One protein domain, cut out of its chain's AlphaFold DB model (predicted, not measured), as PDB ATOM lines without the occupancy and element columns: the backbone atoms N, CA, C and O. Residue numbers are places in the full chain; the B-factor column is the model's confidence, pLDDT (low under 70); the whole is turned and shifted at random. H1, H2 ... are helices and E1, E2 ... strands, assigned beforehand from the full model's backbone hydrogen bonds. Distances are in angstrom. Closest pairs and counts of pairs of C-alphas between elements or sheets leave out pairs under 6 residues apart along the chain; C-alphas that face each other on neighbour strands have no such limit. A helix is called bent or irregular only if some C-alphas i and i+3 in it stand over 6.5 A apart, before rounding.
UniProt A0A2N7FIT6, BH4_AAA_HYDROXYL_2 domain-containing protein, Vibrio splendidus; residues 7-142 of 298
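Overview. This is residues 7 to 142 of the 298 residues of the protein "BH4_AAA_HYDROXYL_2 domain-containing protein" of Vibrio splendidus (UniProt A0A2N7FIT6). Helix H6 lies in the middle, between a small wall of two strands, E1 and E2, and the helices H2 and H3 at one end; H4 and H6 cover one face of this wall and H5 the other. Short H1 lies at the far end, beyond the strands, on a long link. The printed part has 136 residues, with six named helices and two named strands in the order H1 H2 H3 H4 E1 H5 E2 H6. The sheet is E1 beside E2, parallel, and the class is mostly helix. The whole is compact and rounded, with a radius of gyration of the C-alphas of 14.8 A and spans of 44 by 36 by 25 A.

Arrangement. Start at H1, residues 7 to 13: it is close to but not clearly touching H5, residues 96 to 104, the closest C-alphas being those of Ile 8 and Leu 102, 7.8 A apart. After it, residues 17 to 18 pair antiparallel with residues 90 to 91 of E1, residues 87 to 91. Next comes H2, residues 29 to 48, close to but not clearly touching H3, residues 55 to 65, at a shallow tilt of 29 degrees, opposite ways; their closest C-alphas, those of Leu 46 and Ile 58, are 6.3 A apart. H3 touches H6, residues 128 to 140, at a steep tilt of 56 degrees, opposite ways, closest at the C-alphas of Glu 60 and Pro 137, 5.1 A. H2 only just touches H6, with 3 pairs of C-alphas within 8 A, made by residues 35 to 42 of H2 alone. Look at H4, residues 74 to 80: its C-alpha nearest E1 is Asn 78, 5.7 A from that of Glu 87. E1 and E2, residues 107 to 111, are parallel neighbours; N 91 and O 110 are 2.8 A apart, within hydrogen-bond range. E1, H5 and E2 form a strand-helix-strand unit, two parallel neighbour strands with a helix between, and its crossover is right-handed. Every O i to N i+4 pair is within range in H1, H3, H4 and H5; H2 has 15 of 16 and H6 has 5 of 9.

Along the chain. Find C-alpha 7 at (160.909, 164.324, 162.109), where H1 begins and runs 9.9 A. H2 is 28.5 A long, H3 15.5 A, H4 9.6 A, E1 12.7 A, H5 12.4 A and E2 12.8 A. H6 runs 18.3 A to C-alpha 140 at (187.073, 169.975, 164.090); it is irregular, with C-alphas 134 and 137 7.3 A apart.

Size, cuts and confidence. The C-alphas farthest apart, those of Glu 13 and Asp 51, are 45.3 A apart. The printed part has no cut. The links H1 to H2 and E2 to H6 are long, with 15 and 16 residues. The mean pLDDT of the printed part is 92.2, and residue 124 alone is under 70.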
ATOM      1  N   ILE A   7     160.639 163.079 162.838       82.81
ATOM      2  CA  ILE A   7     160.909 164.324 162.109       82.81
ATOM      3  C   ILE A   7     161.983 164.067 161.053       82.81
ATOM      4  O   ILE A   7     161.814 164.463 159.903       82.81
ATOM      5  N   ILE A   8     163.052 163.346 161.404       85.75
ATOM      6  CA  ILE A   8     164.109 162.988 160.445       85.75
ATOM      7  C   ILE A   8     163.533 162.130 159.319       85.75
ATOM      8  O   ILE A   8     163.780 162.414 158.150       85.75
ATOM      9  N   LYS A   9     162.706 161.135 159.658       85.19
ATOM     10  CA  LYS A   9     162.018 160.299 158.673       85.19
ATOM     11  C   LYS A   9     161.182 161.137 157.703       85.19
ATOM     12  O   LYS A   9     161.323 160.976 156.496       85.19
ATOM     13  N   GLN A  10     160.394 162.085 158.211       84.75
ATOM     14  CA  GLN A  10     159.600 162.987 157.374       84.75
ATOM     15  C   GLN A  10     160.474 163.862 156.456       84.75
ATOM     16  O   GLN A  10     160.123 164.087 155.297       84.75
ATOM     17  N   LEU A  11     161.614 164.355 156.951       87.38
ATOM     18  CA  LEU A  11     162.554 165.148 156.150       87.38
ATOM     19  C   LEU A  11     163.196 164.321 155.027       87.38
ATOM     20  O   LEU A  11     163.416 164.853 153.940       87.38
ATOM     21  N   VAL A  12     163.469 163.034 155.261       91.75
ATOM     22  CA  VAL A  12     163.952 162.110 154.223       91.75
ATOM     23  C   VAL A  12     162.851 161.813 153.203       91.75
ATOM     24  O   VAL A  12     163.081 161.943 152.003       91.75
ATOM     25  N   GLU A  13     161.646 161.461 153.659       90.06
ATOM     26  CA  GLU A  13     160.507 161.104 152.795       90.06
ATOM     27  C   GLU A  13     160.102 162.250 151.857       90.06
ATOM     28  O   GLU A  13     159.802 162.020 150.686       90.06
ATOM     29  N   ASN A  14     160.168 163.494 152.337       88.69
ATOM     30  CA  ASN A  14     159.881 164.680 151.530       88.69
ATOM     31  C   ASN A  14     161.077 165.148 150.677       88.69
ATOM     32  O   ASN A  14     160.981 166.163 149.984       88.69
ATOM     33  N   GLY A  15     162.212 164.443 150.730       89.88
ATOM     34  CA  GLY A  15     163.428 164.787 149.990       89.88
ATOM     35  C   GLY A  15     164.092 166.086 150.452       89.88
ATOM     36  O   GLY A  15     164.836 166.702 149.680       89.88
ATOM     37  N   THR A  16     163.810 166.530 151.682       91.06
ATOM     38  CA  THR A  16     164.474 167.677 152.311       91.06
ATOM     39  C   THR A  16     165.925 167.347 152.616       91.06
ATOM     40  O   THR A  16     166.802 168.138 152.276       91.06
ATOM     41  N   ILE A  17     166.174 166.161 153.182       94.81
ATOM     42  CA  ILE A  17     167.521 165.658 153.461       94.81
ATOM     43  C   ILE A  17     167.782 164.308 152.788       94.81
ATOM     44  O   ILE A  17     166.854 163.557 152.490       94.81
ATOM     45  N   SER A  18     169.056 163.981 152.578       95.50
ATOM     46  CA  SER A  18     169.494 162.685 152.062       95.50
ATOM     47  C   SER A  18     170.821 162.253 152.678       95.50
ATOM     48  O   SER A  18     171.775 163.026 152.729       95.50
ATOM     49  N   PHE A  19     170.887 160.983 153.074       94.75
ATOM     50  CA  PHE A  19     172.096 160.312 153.567       94.75
ATOM     51  C   PHE A  19     172.906 159.653 152.439       94.75
ATOM     52  O   PHE A  19     173.873 158.942 152.689       94.75
ATOM     53  N   SER A  20     172.506 159.839 151.177       93.50
ATOM     54  CA  SER A  20     173.207 159.230 150.042       93.50
ATOM     55  C   SER A  20     174.639 159.755 149.938       93.50
ATOM     56  O   SER A  20     174.848 160.967 149.951       93.50
ATOM     57  N   ALA A  21     175.610 158.860 149.736       91.00
ATOM     58  CA  ALA A  21     177.031 159.204 149.629       91.00
ATOM     59  C   ALA A  21     177.307 160.390 148.685       91.00
ATOM     60  O   ALA A  21     178.109 161.271 148.985       91.00
ATOM     61  N   SER A  22     176.600 160.442 147.553       88.44
ATOM     62  CA  SER A  22     176.634 161.550 146.595       88.44
ATOM     63  C   SER A  22     175.231 162.085 146.316       88.44
ATOM     64  O   SER A  22     174.228 161.429 146.605       88.44
ATOM     65  N   HIS A  23     175.158 163.278 145.720       91.81
ATOM     66  CA  HIS A  23     173.894 163.898 145.345       91.81
ATOM     67  C   HIS A  23     173.879 164.285 143.864       91.81
ATOM     68  O   HIS A  23     174.749 165.016 143.392       91.81
ATOM     69  N   ALA A  24     172.847 163.860 143.127       88.38
ATOM     70  CA  ALA A  24     172.757 164.060 141.677       88.38
ATOM     71  C   ALA A  24     172.865 165.538 141.250       88.38
ATOM     72  O   ALA A  24     173.478 165.843 140.230       88.38
ATOM     73  N   LYS A  25     172.335 166.469 142.061       90.31
ATOM     74  CA  LYS A  25     172.453 167.923 141.811       90.31
ATOM     75  C   LYS A  25     173.900 168.429 141.798       90.31
ATOM     76  O   LYS A  25     174.180 169.397 141.103       90.31
ATOM     77  N   LEU A  26     174.801 167.773 142.530       92.81
ATOM     78  CA  LEU A  26     176.214 168.146 142.620       92.81
ATOM     79  C   LEU A  26     177.095 167.364 141.632       92.81
ATOM     80  O   LEU A  26     178.217 167.769 141.355       92.81
ATOM     81  N   ALA A  27     176.573 166.295 141.022       91.56
ATOM     82  CA  ALA A  27     177.271 165.508 140.002       91.56
ATOM     83  C   ALA A  27     177.244 166.148 138.594       91.56
ATOM     84  O   ALA A  27     177.632 165.521 137.607       91.56
ATOM     85  N   THR A  28     176.760 167.386 138.466       94.50
ATOM     86  CA  THR A  28     176.676 168.086 137.178       94.50
ATOM     87  C   THR A  28     178.025 168.684 136.774       94.50
ATOM     88  O   THR A  28     178.842 169.048 137.619       94.50
ATOM     89  N   LYS A  29     178.255 168.855 135.462       94.44
ATOM     90  CA  LYS A  29     179.465 169.531 134.950       94.44
ATOM     91  C   LYS A  29     179.629 170.941 135.531       94.44
ATOM     92  O   LYS A  29     180.754 171.364 135.778       94.44
ATOM     93  N   ASP A  30     178.522 171.640 135.763       94.25
ATOM     94  CA  ASP A  30     178.505 173.000 136.300       94.25
ATOM     95  C   ASP A  30     178.913 173.026 137.773       94.25
ATOM     96  O   ASP A  30     179.818 173.776 138.127       94.25
ATOM     97  N   SER A  31     178.336 172.164 138.612       94.69
ATOM     98  CA  SER A  31     178.713 172.075 140.030       94.69
ATOM     99  C   SER A  31     180.168 171.645 140.215       94.69
ATOM    100  O   SER A  31     180.882 172.226 141.030       94.69
ATOM    101  N   LEU A  32     180.650 170.697 139.404       95.12
ATOM    102  CA  LEU A  32     182.058 170.290 139.411       95.12
ATOM    103  C   LEU A  32     182.990 171.429 138.967       95.12
ATOM    104  O   LEU A  32     184.063 171.614 139.544       95.12
ATOM    105  N   TYR A  33     182.581 172.227 137.975       95.38
ATOM    106  CA  TYR A  33     183.326 173.416 137.555       95.38
ATOM    107  C   TYR A  33     183.377 174.479 138.661       95.38
ATOM    108  O   TYR A  33     184.449 175.031 138.926       95.38
ATOM    109  N   VAL A  34     182.244 174.750 139.316       95.19
ATOM    110  CA  VAL A  34     182.143 175.685 140.446       95.19
ATOM    111  C   VAL A  34     183.058 175.239 141.582       95.19
ATOM    112  O   VAL A  34     183.891 176.029 142.024       95.19
ATOM    113  N   TRP A  35     182.982 173.966 141.985       95.56
ATOM    114  CA  TRP A  35     183.842 173.397 143.021       95.56
ATOM    115  C   TRP A  35     185.322 173.565 142.689       95.56
ATOM    116  O   TRP A  35     186.072 174.113 143.494       95.56
ATOM    117  N   LYS A  36     185.749 173.148 141.492       95.19
ATOM    118  CA  LYS A  36     187.154 173.238 141.077       95.19
ATOM    119  C   LYS A  36     187.648 174.684 141.049       95.19
ATOM    120  O   LYS A  36     188.744 174.979 141.519       95.19
ATOM    121  N   SER A  37     186.841 175.589 140.498       94.62
ATOM    122  CA  SER A  37     187.201 177.004 140.370       94.62
ATOM    123  C   SER A  37     187.329 177.668 141.737       94.62
ATOM    124  O   SER A  37     188.338 178.320 142.007       94.62
ATOM    125  N   LEU A  38     186.349 177.458 142.619       94.31
ATOM    126  CA  LEU A  38     186.362 178.041 143.955       94.31
ATOM    127  C   LEU A  38     187.398 177.383 144.860       94.31
ATOM    128  O   LEU A  38     188.067 178.109 145.578       94.31
ATOM    129  N   SER A  39     187.645 176.077 144.760       95.00
ATOM    130  CA  SER A  39     188.725 175.420 145.514       95.00
ATOM    131  C   SER A  39     190.091 176.030 145.186       95.00
ATOM    132  O   SER A  39     190.853 176.368 146.088       95.00
ATOM    133  N   ASN A  40     190.379 176.284 143.902       94.00
ATOM    134  CA  ASN A  40     191.613 176.965 143.492       94.00
ATOM    135  C   ASN A  40     191.725 178.386 144.061       94.00
ATOM    136  O   ASN A  40     192.818 178.831 144.414       94.00
ATOM    137  N   ILE A  41     190.610 179.117 144.122       93.38
ATOM    138  CA  ILE A  41     190.566 180.456 144.716       93.38
ATOM    139  C   ILE A  41     190.778 180.364 146.232       93.38
ATOM    140  O   ILE A  41     191.605 181.094 146.772       93.38
ATOM    141  N   ARG A  42     190.102 179.431 146.910       94.50
ATOM    142  CA  ARG A  42     190.172 179.245 148.364       94.50
ATOM    143  C   ARG A  42     191.567 178.842 148.813       94.50
ATOM    144  O   ARG A  42     192.083 179.475 149.723       94.50
ATOM    145  N   PHE A  43     192.241 177.920 148.122       95.81
ATOM    146  CA  PHE A  43     193.637 177.584 148.433       95.81
ATOM    147  C   PHE A  43     194.587 178.784 148.306       95.81
ATOM    148  O   PHE A  43     195.473 178.947 149.141       95.81
ATOM    149  N   LYS A  44     194.391 179.671 147.318       95.38
ATOM    150  CA  LYS A  44     195.145 180.938 147.245       95.38
ATOM    151  C   LYS A  44     194.776 181.885 148.390       95.38
ATOM    152  O   LYS A  44     195.648 182.571 148.916       95.38
ATOM    153  N   GLY A  45     193.500 181.915 148.769       95.25
ATOM    154  CA  GLY A  45     192.987 182.662 149.916       95.25
ATOM    155  C   GLY A  45     193.630 182.232 151.235       95.25
ATOM    156  O   GLY A  45     193.992 183.098 152.026       95.25
ATOM    157  N   LEU A  46     193.854 180.927 151.441       95.75
ATOM    158  CA  LEU A  46     194.524 180.417 152.642       95.75
ATOM    159  C   LEU A  46     195.904 181.054 152.837       95.75
ATOM    160  O   LEU A  46     196.226 181.457 153.947       95.75
ATOM    161  N   GLU A  47     196.686 181.210 151.763       94.81
ATOM    162  CA  GLU A  47     197.989 181.884 151.829       94.81
ATOM    163  C   GLU A  47     197.841 183.407 151.957       94.81
ATOM    164  O   GLU A  47     198.510 184.028 152.781       94.81
ATOM    165  N   LYS A  48     196.940 184.018 151.172       95.62
ATOM    166  CA  LYS A  48     196.710 185.475 151.175       95.62
ATOM    167  C   LYS A  48     196.309 185.997 152.558       95.62
ATOM    168  O   LYS A  48     196.729 187.089 152.930       95.62
ATOM    169  N   TYR A  49     195.492 185.244 153.294       95.19
ATOM    170  CA  TYR A  49     194.931 185.660 154.582       95.19
ATOM    171  C   TYR A  49     195.493 184.875 155.773       95.19
ATOM    172  O   TYR A  49     194.919 184.949 156.856       95.19
ATOM    173  N   LYS A  50     196.598 184.137 155.611       94.25
ATOM    174  CA  LYS A  50     197.131 183.217 156.636       94.25
ATOM    175  C   LYS A  50     197.324 183.833 158.023       94.25
ATOM    176  O   LYS A  50     197.159 183.139 159.015       94.25
ATOM    177  N   ASP A  51     197.629 185.129 158.088       92.38
ATOM    178  CA  ASP A  51     197.854 185.850 159.347       92.38
ATOM    179  C   ASP A  51     196.553 186.167 160.110       92.38
ATOM    180  O   ASP A  51     196.610 186.566 161.271       92.38
ATOM    181  N   TYR A  52     195.394 185.990 159.466       93.56
ATOM    182  CA  TYR A  52     194.055 186.240 160.012       93.56
ATOM    183  C   TYR A  52     193.189 184.979 160.077       93.56
ATOM    184  O   TYR A  52     192.081 185.016 160.603       93.56
ATOM    185  N   LEU A  53     193.641 183.864 159.507       93.81
ATOM    186  CA  LEU A  53     192.913 182.600 159.532       93.81
ATOM    187  C   LEU A  53     193.393 181.749 160.702       93.81
ATOM    188  O   LEU A  53     194.583 181.711 161.012       93.81
ATOM    189  N   ASN A  54     192.477 181.003 161.318       89.12
ATOM    190  CA  ASN A  54     192.875 180.043 162.335       89.12
ATOM    191  C   ASN A  54     193.826 178.976 161.732       89.12
ATOM    192  O   ASN A  54     193.484 178.358 160.722       89.12
ATOM    193  N   PRO A  55     194.990 178.678 162.338       89.94
ATOM    194  CA  PRO A  55     195.914 177.686 161.781       89.94
ATOM    195  C   PRO A  55     195.312 176.279 161.632       89.94
ATOM    196  O   PRO A  55     195.648 175.558 160.691       89.94
ATOM    197  N   SER A  56     194.390 175.894 162.522       91.88
ATOM    198  CA  SER A  56     193.685 174.607 162.435       91.88
ATOM    199  C   SER A  56     192.755 174.574 161.227       91.88
ATOM    200  O   SER A  56     192.713 173.563 160.537       91.88
ATOM    201  N   TYR A  57     192.082 175.685 160.912       95.44
ATOM    202  CA  TYR A  57     191.265 175.807 159.701       95.44
ATOM    203  C   TYR A  57     192.080 175.558 158.434       95.44
ATOM    204  O   TYR A  57     191.681 174.762 157.585       95.44
ATOM    205  N   ILE A  58     193.248 176.201 158.324       96.50
ATOM    206  CA  ILE A  58     194.150 176.032 157.178       96.50
ATOM    207  C   ILE A  58     194.580 174.562 157.071       96.50
ATOM    208  O   ILE A  58     194.496 173.960 155.998       96.50
ATOM    209  N   ALA A  59     195.006 173.964 158.187       96.44
ATOM    210  CA  ALA A  59     195.437 172.571 158.226       96.44
ATOM    211  C   ALA A  59     194.312 171.598 157.832       96.44
ATOM    212  O   ALA A  59     194.546 170.687 157.035       96.44
ATOM    213  N   GLU A  60     193.096 171.793 158.344       97.06
ATOM    214  CA  GLU A  60     191.939 170.957 158.013       97.06
ATOM    215  C   GLU A  60     191.508 171.133 156.552       97.06
ATOM    216  O   GLU A  60     191.237 170.132 155.894       97.06
ATOM    217  N   CYS A  61     191.552 172.348 155.988       97.19
ATOM    218  CA  CYS A  61     191.323 172.561 154.554       97.19
ATOM    219  C   CYS A  61     192.274 171.715 153.693       97.19
ATOM    220  O   CYS A  61     191.848 171.060 152.739       97.19
ATOM    221  N   HIS A  62     193.567 171.696 154.033       97.12
ATOM    222  CA  HIS A  62     194.550 170.892 153.305       97.12
ATOM    223  C   HIS A  62     194.317 169.386 153.461       97.12
ATOM    224  O   HIS A  62     194.415 168.664 152.470       97.12
ATOM    225  N   LYS A  63     193.978 168.900 154.662       96.69
ATOM    226  CA  LYS A  63     193.682 167.474 154.885       96.69
ATOM    227  C   LYS A  63     192.419 167.028 154.154       96.69
ATOM    228  O   LYS A  63     192.429 165.986 153.506       96.69
ATOM    229  N   LEU A  64     191.352 167.818 154.249       96.38
ATOM    230  CA  LEU A  64     190.048 167.475 153.696       96.38
ATOM    231  C   LEU A  64     190.027 167.573 152.171       96.38
ATOM    232  O   LEU A  64     189.458 166.692 151.526       96.38
ATOM    233  N   TYR A  65     190.636 168.619 151.600       96.19
ATOM    234  CA  TYR A  65     190.449 168.977 150.188       96.19
ATOM    235  C   TYR A  65     191.727 168.936 149.350       96.19
ATOM    236  O   TYR A  65     191.634 168.940 148.126       96.19
ATOM    237  N   GLY A  66     192.915 168.864 149.961       93.12
ATOM    238  CA  GLY A  66     194.193 168.951 149.240       93.12
ATOM    239  C   GLY A  66     194.431 167.825 148.230       93.12
ATOM    240  O   GLY A  66     195.084 168.052 147.218       93.12
ATOM    241  N   ASN A  67     193.860 166.643 148.478       88.50
ATOM    242  CA  ASN A  67     193.940 165.472 147.593       88.50
ATOM    243  C   ASN A  67     192.572 165.082 147.005       88.50
ATOM    244  O   ASN A  67     192.386 163.948 146.567       88.50
ATOM    245  N   CYS A  68     191.581 165.978 147.062       78.19
ATOM    246  CA  CYS A  68     190.228 165.672 146.613       78.19
ATOM    247  C   CYS A  68     190.036 166.126 145.157       78.19
ATOM    248  O   CYS A  68     189.964 167.321 144.874       78.19
ATOM    249  N   ASP A  69     189.908 165.173 144.230       80.06
ATOM    250  CA  ASP A  69     189.714 165.444 142.792       80.06
ATOM    251  C   ASP A  69     188.283 165.896 142.427       80.06
ATOM    252  O   ASP A  69     187.963 166.136 141.258       80.06
ATOM    253  N   GLY A  70     187.396 166.036 143.416       90.50
ATOM    254  CA  GLY A  70     185.994 166.385 143.220       90.50
ATOM    255  C   GLY A  70     185.326 166.878 144.498       90.50
ATOM    256  O   GLY A  70     185.990 167.162 145.491       90.50
ATOM    257  N   ILE A  71     184.001 167.008 144.454       95.94
ATOM    258  CA  ILE A  71     183.204 167.373 145.629       95.94
ATOM    259  C   ILE A  71     183.255 166.196 146.622       95.94
ATOM    260  O   ILE A  71     182.947 165.073 146.209       95.94
ATOM    261  N   PRO A  72     183.619 166.419 147.898       95.62
ATOM    262  CA  PRO A  72     183.635 165.379 148.922       95.62
ATOM    263  C   PRO A  72     182.290 164.652 149.039       95.62
ATOM    264  O   PRO A  72     181.231 165.282 149.053       95.62
ATOM    265  N   THR A  73     182.328 163.323 149.141       96.19
ATOM    266  CA  THR A  73     181.138 162.507 149.420       96.19
ATOM    267  C   THR A  73     180.802 162.533 150.911       96.19
ATOM    268  O   THR A  73     181.686 162.743 151.745       96.19
ATOM    269  N   LEU A  74     179.543 162.259 151.268       96.69
ATOM    270  CA  LEU A  74     179.175 162.095 152.678       96.69
ATOM    271  C   LEU A  74     179.909 160.919 153.315       96.69
ATOM    272  O   LEU A  74     180.346 161.058 154.443       96.69
ATOM    273  N   ASP A  75     180.126 159.810 152.599       96.38
ATOM    274  CA  ASP A  75     180.892 158.671 153.129       96.38
ATOM    275  C   ASP A  75     182.304 159.090 153.547       96.38
ATOM    276  O   ASP A  75     182.779 158.714 154.616       96.38
ATOM    277  N   TYR A  76     182.966 159.911 152.725       96.50
ATOM    278  CA  TYR A  76     184.285 160.444 153.047       96.50
ATOM    279  C   TYR A  76     184.240 161.348 154.283       96.50
ATOM    280  O   TYR A  76     185.024 161.148 155.212       96.50
ATOM    281  N   LEU A  77     183.310 162.308 154.317       97.06
ATOM    282  CA  LEU A  77     183.172 163.238 155.439       97.06
ATOM    283  C   LEU A  77     182.792 162.503 156.735       97.06
ATOM    284  O   LEU A  77     183.454 162.671 157.753       97.06
ATOM    285  N   ASN A  78     181.793 161.626 156.697       97.12
ATOM    286  CA  ASN A  78     181.332 160.845 157.846       97.12
ATOM    287  C   ASN A  78     182.409 159.884 158.358       97.12
ATOM    288  O   ASN A  78     182.550 159.711 159.566       97.12
ATOM    289  N   ASN A  79     183.223 159.303 157.472       96.88
ATOM    290  CA  ASN A  79     184.373 158.508 157.894       96.88
ATOM    291  C   ASN A  79     185.436 159.378 158.589       96.88
ATOM    292  O   ASN A  79     185.915 159.019 159.666       96.88
ATOM    293  N   TYR A  80     185.769 160.540 158.015       96.81
ATOM    294  CA  TYR A  80     186.753 161.472 158.576       96.81
ATOM    295  C   TYR A  80     186.332 162.003 159.960       96.81
ATOM    296  O   TYR A  80     187.138 162.056 160.891       96.81
ATOM    297  N   PHE A  81     185.048 162.320 160.129       96.75
ATOM    298  CA  PHE A  81     184.470 162.849 161.368       96.75
ATOM    299  C   PHE A  81     183.855 161.777 162.284       96.75
ATOM    300  O   PHE A  81     183.233 162.119 163.285       96.75
ATOM    301  N   SER A  82     184.068 160.485 162.016       95.94
ATOM    302  CA  SER A  82     183.466 159.374 162.782       95.94
ATOM    303  C   SER A  82     183.733 159.420 164.296       95.94
ATOM    304  O   SER A  82     182.948 158.906 165.092       95.94
ATOM    305  N   HIS A  83     184.815 160.081 164.709       94.31
ATOM    306  CA  HIS A  83     185.221 160.258 166.102       94.31
ATOM    307  C   HIS A  83     184.415 161.322 166.873       94.31
ATOM    308  O   HIS A  83     184.532 161.398 168.095       94.31
ATOM    309  N   THR A  84     183.614 162.153 166.197       94.12
ATOM    310  CA  THR A  84     182.876 163.264 166.830       94.12
ATOM    311  C   THR A  84     181.463 162.871 167.268       94.12
ATOM    312  O   THR A  84     180.836 163.564 168.073       94.12
ATOM    313  N   GLY A  85     180.945 161.759 166.734       93.38
ATOM    314  CA  GLY A  85     179.543 161.369 166.877       93.38
ATOM    315  C   GLY A  85     178.570 162.248 166.084       93.38
ATOM    316  O   GLY A  85     177.371 162.179 166.352       93.38
ATOM    317  N   TRP A  86     179.075 163.074 165.161       96.38
ATOM    318  CA  TRP A  86     178.274 163.825 164.198       96.38
ATOM    319  C   TRP A  86     178.213 163.128 162.845       96.38
ATOM    320  O   TRP A  86     179.143 162.432 162.442       96.38
ATOM    321  N   GLU A  87     177.116 163.368 162.136       96.38
ATOM    322  CA  GLU A  87     176.891 162.885 160.777       96.38
ATOM    323  C   GLU A  87     176.525 164.054 159.854       96.38
ATOM    324  O   GLU A  87     175.801 164.971 160.236       96.38
ATOM    325  N   PHE A  88     177.021 164.028 158.624       97.88
ATOM    326  CA  PHE A  88     176.670 164.967 157.570       97.88
ATOM    327  C   PHE A  88     175.555 164.401 156.698       97.88
ATOM    328  O   PHE A  88     175.556 163.216 156.358       97.88
ATOM    329  N   VAL A  89     174.641 165.273 156.278       97.50
ATOM    330  CA  VAL A  89     173.576 164.948 155.319       97.50
ATOM    331  C   VAL A  89     173.523 165.979 154.211       97.50
ATOM    332  O   VAL A  89     173.784 167.158 154.435       97.50
ATOM    333  N   TRP A  90     173.114 165.566 153.018       97.56
ATOM    334  CA  TRP A  90     172.736 166.513 151.981       97.56
ATOM    335  C   TRP A  90     171.400 167.138 152.334       97.56
ATOM    336  O   TRP A  90     170.496 166.438 152.784       97.56
ATOM    337  N   THR A  91     171.243 168.425 152.056       95.31
ATOM    338  CA  THR A  91     169.972 169.121 152.198       95.31
ATOM    339  C   THR A  91     169.606 169.910 150.949       95.31
ATOM    340  O   THR A  91     170.455 170.359 150.178       95.31
ATOM    341  N   ASN A  92     168.314 170.092 150.714       87.00
ATOM    342  CA  ASN A  92     167.824 171.148 149.838       87.00
ATOM    343  C   ASN A  92     167.612 172.440 150.662       87.00
ATOM    344  O   ASN A  92     168.322 172.682 151.639       87.00
ATOM    345  N   LYS A  93     166.664 173.298 150.270       78.12
ATOM    346  CA  LYS A  93     166.295 174.475 151.060       78.12
ATOM    347  C   LYS A  93     165.635 174.046 152.378       78.12
ATOM    348  O   LYS A  93     164.441 173.763 152.394       78.12
ATOM    349  N   ILE A  94     166.399 174.088 153.465       84.94
ATOM    350  CA  ILE A  94     165.892 173.903 154.829       84.94
ATOM    351  C   ILE A  94     165.490 175.216 155.477       84.94
ATOM    352  O   ILE A  94     166.040 176.283 155.197       84.94
ATOM    353  N   LYS A  95     164.513 175.121 156.370       86.31
ATOM    354  CA  LYS A  95     164.150 176.196 157.288       86.31
ATOM    355  C   LYS A  95     165.136 176.229 158.452       86.31
ATOM    356  O   LYS A  95     165.675 175.202 158.855       86.31
ATOM    357  N   GLU A  96     165.286 177.400 159.057       87.56
ATOM    358  CA  GLU A  96     166.105 177.599 160.260       87.56
ATOM    359  C   GLU A  96     165.774 176.583 161.370       87.56
ATOM    360  O   GLU A  96     166.649 175.985 161.985       87.56
ATOM    361  N   GLU A  97     164.490 176.313 161.585       84.94
ATOM    362  CA  GLU A  97     164.041 175.379 162.615       84.94
ATOM    363  C   GLU A  97     164.430 173.925 162.309       84.94
ATOM    364  O   GLU A  97     164.676 173.151 163.229       84.94
ATOM    365  N   GLU A  98     164.482 173.549 161.029       88.56
ATOM    366  CA  GLU A  98     164.929 172.224 160.584       88.56
ATOM    367  C   GLU A  98     166.446 172.102 160.755       88.56
ATOM    368  O   GLU A  98     166.917 171.081 161.249       88.56
ATOM    369  N   PHE A  99     167.203 173.165 160.451       94.06
ATOM    370  CA  PHE A  99     168.641 173.238 160.723       94.06
ATOM    371  C   PHE A  99     168.946 173.016 162.210       94.06
ATOM    372  O   PHE A  99     169.710 172.114 162.564       94.06
ATOM    373  N   PHE A 100     168.303 173.789 163.094       93.25
ATOM    374  CA  PHE A 100     168.483 173.634 164.536       93.25
ATOM    375  C   PHE A 100     168.037 172.251 165.015       93.25
ATOM    376  O   PHE A 100     168.691 171.657 165.868       93.25
ATOM    377  N   TYR A 101     166.971 171.693 164.440       89.38
ATOM    378  CA  TYR A 101     166.540 170.343 164.779       89.38
ATOM    379  C   TYR A 101     167.609 169.297 164.449       89.38
ATOM    380  O   TYR A 101     167.982 168.518 165.326       89.38
ATOM    381  N   LEU A 102     168.148 169.311 163.229       93.81
ATOM    382  CA  LEU A 102     169.199 168.384 162.799       93.81
ATOM    383  C   LEU A 102     170.447 168.505 163.679       93.81
ATOM    384  O   LEU A 102     170.940 167.505 164.198       93.81
ATOM    385  N   CYS A 103     170.887 169.729 163.961       96.06
ATOM    386  CA  CYS A 103     172.046 169.967 164.816       96.06
ATOM    387  C   CYS A 103     171.824 169.491 166.266       96.06
ATOM    388  O   CYS A 103     172.737 168.940 166.878       96.06
ATOM    389  N   SER A 104     170.597 169.586 166.802       92.75
ATOM    390  CA  SER A 104     170.245 168.990 168.109       92.75
ATOM    391  C   SER A 104     170.316 167.455 168.114       92.75
ATOM    392  O   SER A 104     170.340 166.823 169.167       92.75
ATOM    393  N   LYS A 105     170.365 166.837 166.930       93.44
ATOM    394  CA  LYS A 105     170.544 165.397 166.721       93.44
ATOM    395  C   LYS A 105     171.964 165.041 166.293       93.44
ATOM    396  O   LYS A 105     172.194 163.892 165.935       93.44
ATOM    397  N   LYS A 106     172.901 165.996 166.367       96.00
ATOM    398  CA  LYS A 106     174.279 165.876 165.871       96.00
ATOM    399  C   LYS A 106     174.349 165.554 164.376       96.00
ATOM    400  O   LYS A 106     175.224 164.826 163.922       96.00
ATOM    401  N   ILE A 107     173.417 166.111 163.606       96.88
ATOM    402  CA  ILE A 107     173.406 166.026 162.151       96.88
ATOM    403  C   ILE A 107     173.694 167.413 161.583       96.88
ATOM    404  O   ILE A 107     172.941 168.352 161.846       96.88
ATOM    405  N   PHE A 108     174.758 167.544 160.795       97.88
ATOM    406  CA  PHE A 108     175.091 168.787 160.106       97.88
ATOM    407  C   PHE A 108     174.612 168.736 158.644       97.88
ATOM    408  O   PHE A 108     175.094 167.907 157.865       97.88
ATOM    409  N   PRO A 109     173.654 169.587 158.241       97.31
ATOM    410  CA  PRO A 109     173.172 169.611 156.868       97.31
ATOM    411  C   PRO A 109     174.109 170.409 155.948       97.31
ATOM    412  O   PRO A 109     174.478 171.535 156.257       97.31
ATOM    413  N   ILE A 110     174.432 169.842 154.785       97.75
ATOM    414  CA  ILE A 110     175.201 170.473 153.706       97.75
ATOM    415  C   ILE A 110     174.276 170.672 152.510       97.75
ATOM    416  O   ILE A 110     173.710 169.714 151.974       97.75
ATOM    417  N   THR A 111     174.084 171.911 152.076       95.69
ATOM    418  CA  THR A 111     173.170 172.226 150.980       95.69
ATOM    419  C   THR A 111     173.635 171.644 149.653       95.69
ATOM    420  O   THR A 111     174.816 171.520 149.354       95.69
ATOM    421  N   THR A 112     172.668 171.291 148.817       95.31
ATOM    422  CA  THR A 112     172.863 170.817 147.441       95.31
ATOM    423  C   THR A 112     172.646 171.928 146.419       95.31
ATOM    424  O   THR A 112     172.722 171.685 145.212       95.31
ATOM    425  N   TYR A 113     172.337 173.144 146.885       93.62
ATOM    426  CA  TYR A 113     172.314 174.329 146.040       93.62
ATOM    427  C   TYR A 113     173.737 174.656 145.583       93.62
ATOM    428  O   TYR A 113     174.666 174.668 146.383       93.62
ATOM    429  N   SER A 114     173.893 174.924 144.290       93.12
ATOM    430  CA  SER A 114     175.142 175.346 143.662       93.12
ATOM    431  C   SER A 114     174.895 176.685 142.990       93.12
ATOM    432  O   SER A 114     173.951 176.800 142.204       93.12
ATOM    433  N   ARG A 115     175.757 177.671 143.252       91.38
ATOM    434  CA  ARG A 115     175.751 178.930 142.495       91.38
ATOM    435  C   ARG A 115     176.074 178.696 141.016       91.38
ATOM    436  O   ARG A 115     176.608 177.645 140.643       91.38
ATOM    437  N   SER A 116     175.761 179.677 140.170       90.06
ATOM    438  CA  SER A 116     176.093 179.633 138.744       90.06
ATOM    439  C   SER A 116     177.590 179.840 138.497       90.06
ATOM    440  O   SER A 116     178.268 180.574 139.214       90.06
ATOM    441  N   ARG A 117     178.103 179.283 137.393       90.75
ATOM    442  CA  ARG A 117     179.465 179.549 136.888       90.75
ATOM    443  C   ARG A 117     179.740 181.033 136.594       90.75
ATOM    444  O   ARG A 117     180.897 181.420 136.483       90.75
ATOM    445  N   HIS A 118     178.688 181.836 136.420       86.25
ATOM    446  CA  HIS A 118     178.775 183.276 136.160       86.25
ATOM    447  C   HIS A 118     178.765 184.120 137.442       86.25
ATOM    448  O   HIS A 118     178.907 185.332 137.363       86.25
ATOM    449  N   GLU A 119     178.604 183.481 138.602       84.19
ATOM    450  CA  GLU A 119     178.425 184.122 139.909       84.19
ATOM    451  C   GLU A 119     179.447 183.579 140.924       84.19
ATOM    452  O   GLU A 119     179.180 183.464 142.118       84.19
ATOM    453  N   LEU A 120     180.638 183.176 140.463       84.75
ATOM    454  CA  LEU A 120     181.650 182.578 141.343       84.75
ATOM    455  C   LEU A 120     182.042 183.520 142.490       84.75
ATOM    456  O   LEU A 120     182.192 183.082 143.631       84.75
ATOM    457  N   ASP A 121     182.155 184.812 142.193       76.88
ATOM    458  CA  ASP A 121     182.508 185.881 143.126       76.88
ATOM    459  C   ASP A 121     181.344 186.338 144.020       76.88
ATOM    460  O   ASP A 121     181.568 187.056 144.998       76.88
ATOM    461  N   ARG A 122     180.107 185.913 143.730       70.06
ATOM    462  CA  ARG A 122     178.909 186.355 144.445       70.06
ATOM    463  C   ARG A 122     177.902 185.224 144.625       70.06
ATOM    464  O   ARG A 122     177.179 184.882 143.704       70.06
ATOM    465  N   SER A 123     177.751 184.739 145.855       72.69
ATOM    466  CA  SER A 123     176.572 183.951 146.233       72.69
ATOM    467  C   SER A 123     175.659 184.785 147.113       72.69
ATOM    468  O   SER A 123     176.105 185.333 148.115       72.69
ATOM    469  N   VAL A 124     174.385 184.899 146.732       68.31
ATOM    470  CA  VAL A 124     173.363 185.588 147.544       68.31
ATOM    471  C   VAL A 124     172.877 184.696 148.690       68.31
ATOM    472  O   VAL A 124     172.449 185.197 149.724       68.31
ATOM    473  N   TYR A 125     172.956 183.376 148.516       76.25
ATOM    474  CA  TYR A 125     172.533 182.390 149.506       76.25
ATOM    475  C   TYR A 125     173.672 181.413 149.822       76.25
ATOM    476  O   TYR A 125     174.530 181.197 148.961       76.25
ATOM    477  N   PRO A 126     173.670 180.788 151.011       85.00
ATOM    478  CA  PRO A 126     174.536 179.653 151.309       85.00
ATOM    479  C   PRO A 126     174.390 178.561 150.242       85.00
ATOM    480  O   PRO A 126     173.288 178.071 149.981       85.00
ATOM    481  N   ASP A 127     175.494 178.216 149.587       92.94
ATOM    482  CA  ASP A 127     175.588 177.114 148.633       92.94
ATOM    483  C   ASP A 127     176.532 176.026 149.164       92.94
ATOM    484  O   ASP A 127     177.146 176.178 150.218       92.94
ATOM    485  N   PHE A 128     176.654 174.906 148.455       95.38
ATOM    486  CA  PHE A 128     177.426 173.765 148.957       95.38
ATOM    487  C   PHE A 128     178.905 174.112 149.203       95.38
ATOM    488  O   PHE A 128     179.552 173.513 150.057       95.38
ATOM    489  N   VAL A 129     179.451 175.098 148.476       95.12
ATOM    490  CA  VAL A 129     180.813 175.598 148.694       95.12
ATOM    491  C   VAL A 129     180.900 176.391 149.990       95.12
ATOM    492  O   VAL A 129     181.903 176.270 150.683       95.12
ATOM    493  N   HIS A 130     179.877 177.177 150.334       94.94
ATOM    494  CA  HIS A 130     179.806 177.839 151.633       94.94
ATOM    495  C   HIS A 130     179.856 176.830 152.781       94.94
ATOM    496  O   HIS A 130     180.706 176.971 153.652       94.94
ATOM    497  N   ASP A 131     179.040 175.779 152.742       96.69
ATOM    498  CA  ASP A 131     179.038 174.782 153.817       96.69
ATOM    499  C   ASP A 131     180.367 174.018 153.881       96.69
ATOM    500  O   ASP A 131     180.978 173.895 154.944       96.69
ATOM    501  N   LEU A 132     180.858 173.540 152.733       97.31
ATOM    502  CA  LEU A 132     182.079 172.741 152.675       97.31
ATOM    503  C   LEU A 132     183.338 173.553 152.976       97.31
ATOM    504  O   LEU A 132     184.215 173.039 153.639       97.31
ATOM    505  N   TRP A 133     183.477 174.793 152.513       96.38
ATOM    506  CA  TRP A 133     184.688 175.575 152.801       96.38
ATOM    507  C   TRP A 133     184.552 176.438 154.047       96.38
ATOM    508  O   TRP A 133     185.523 176.592 154.770       96.38
ATOM    509  N   GLY A 134     183.376 176.997 154.312       95.62
ATOM    510  CA  GLY A 134     183.153 177.876 155.456       95.62
ATOM    511  C   GLY A 134     183.053 177.121 156.776       95.62
ATOM    512  O   GLY A 134     183.663 177.535 157.757       95.62
ATOM    513  N   HIS A 135     182.320 176.004 156.794       97.00
ATOM    514  CA  HIS A 135     181.949 175.335 158.043       97.00
ATOM    515  C   HIS A 135     182.732 174.052 158.288       97.00
ATOM    516  O   HIS A 135     183.360 173.914 159.334       97.00
ATOM    517  N   VAL A 136     182.736 173.113 157.337       97.75
ATOM    518  CA  VAL A 136     183.231 171.743 157.584       97.75
ATOM    519  C   VAL A 136     184.656 171.684 158.173       97.75
ATOM    520  O   VAL A 136     184.825 170.999 159.183       97.75
ATOM    521  N   PRO A 137     185.671 172.413 157.666       97.00
ATOM    522  CA  PRO A 137     187.019 172.383 158.237       97.00
ATOM    523  C   PRO A 137     187.081 172.967 159.651       97.00
ATOM    524  O   PRO A 137     187.876 172.515 160.473       97.00
ATOM    525  N   MET A 138     186.230 173.951 159.953       94.38
ATOM    526  CA  MET A 138     186.147 174.564 161.277       94.38
ATOM    527  C   MET A 138     185.502 173.648 162.312       94.38
ATOM    528  O   MET A 138     185.803 173.782 163.491       94.38
ATOM    529  N   LEU A 139     184.647 172.701 161.922       94.38
ATOM    530  CA  LEU A 139     183.918 171.871 162.885       94.38
ATOM    531  C   LEU A 139     184.830 170.981 163.755       94.38
ATOM    532  O   LEU A 139     184.455 170.641 164.875       94.38
ATOM    533  N   ASN A 140     186.045 170.663 163.292       87.06
ATOM    534  CA  ASN A 140     187.073 169.975 164.090       87.06
ATOM    535  C   ASN A 140     187.811 170.889 165.085       87.06
ATOM    536  O   ASN A 140     188.613 170.415 165.892       87.06
ATOM    537  N   TYR A 141     187.589 172.200 165.028       86.44
ATOM    538  CA  TYR A 141     188.275 173.163 165.874       86.44
ATOM    539  C   TYR A 141     187.473 173.480 167.139       86.44
ATOM    540  O   TYR A 141     186.377 174.041 167.085       86.44
ATOM    541  N   LYS A 142     188.085 173.206 168.299       81.25
ATOM    542  CA  LYS A 142     187.543 173.525 169.632       81.25
ATOM    543  C   LYS A 142     186.100 173.006 169.807       81.25
ATOM    544  O   LYS A 142     185.666 172.060 169.160       81.25
TER     545      LYS A 142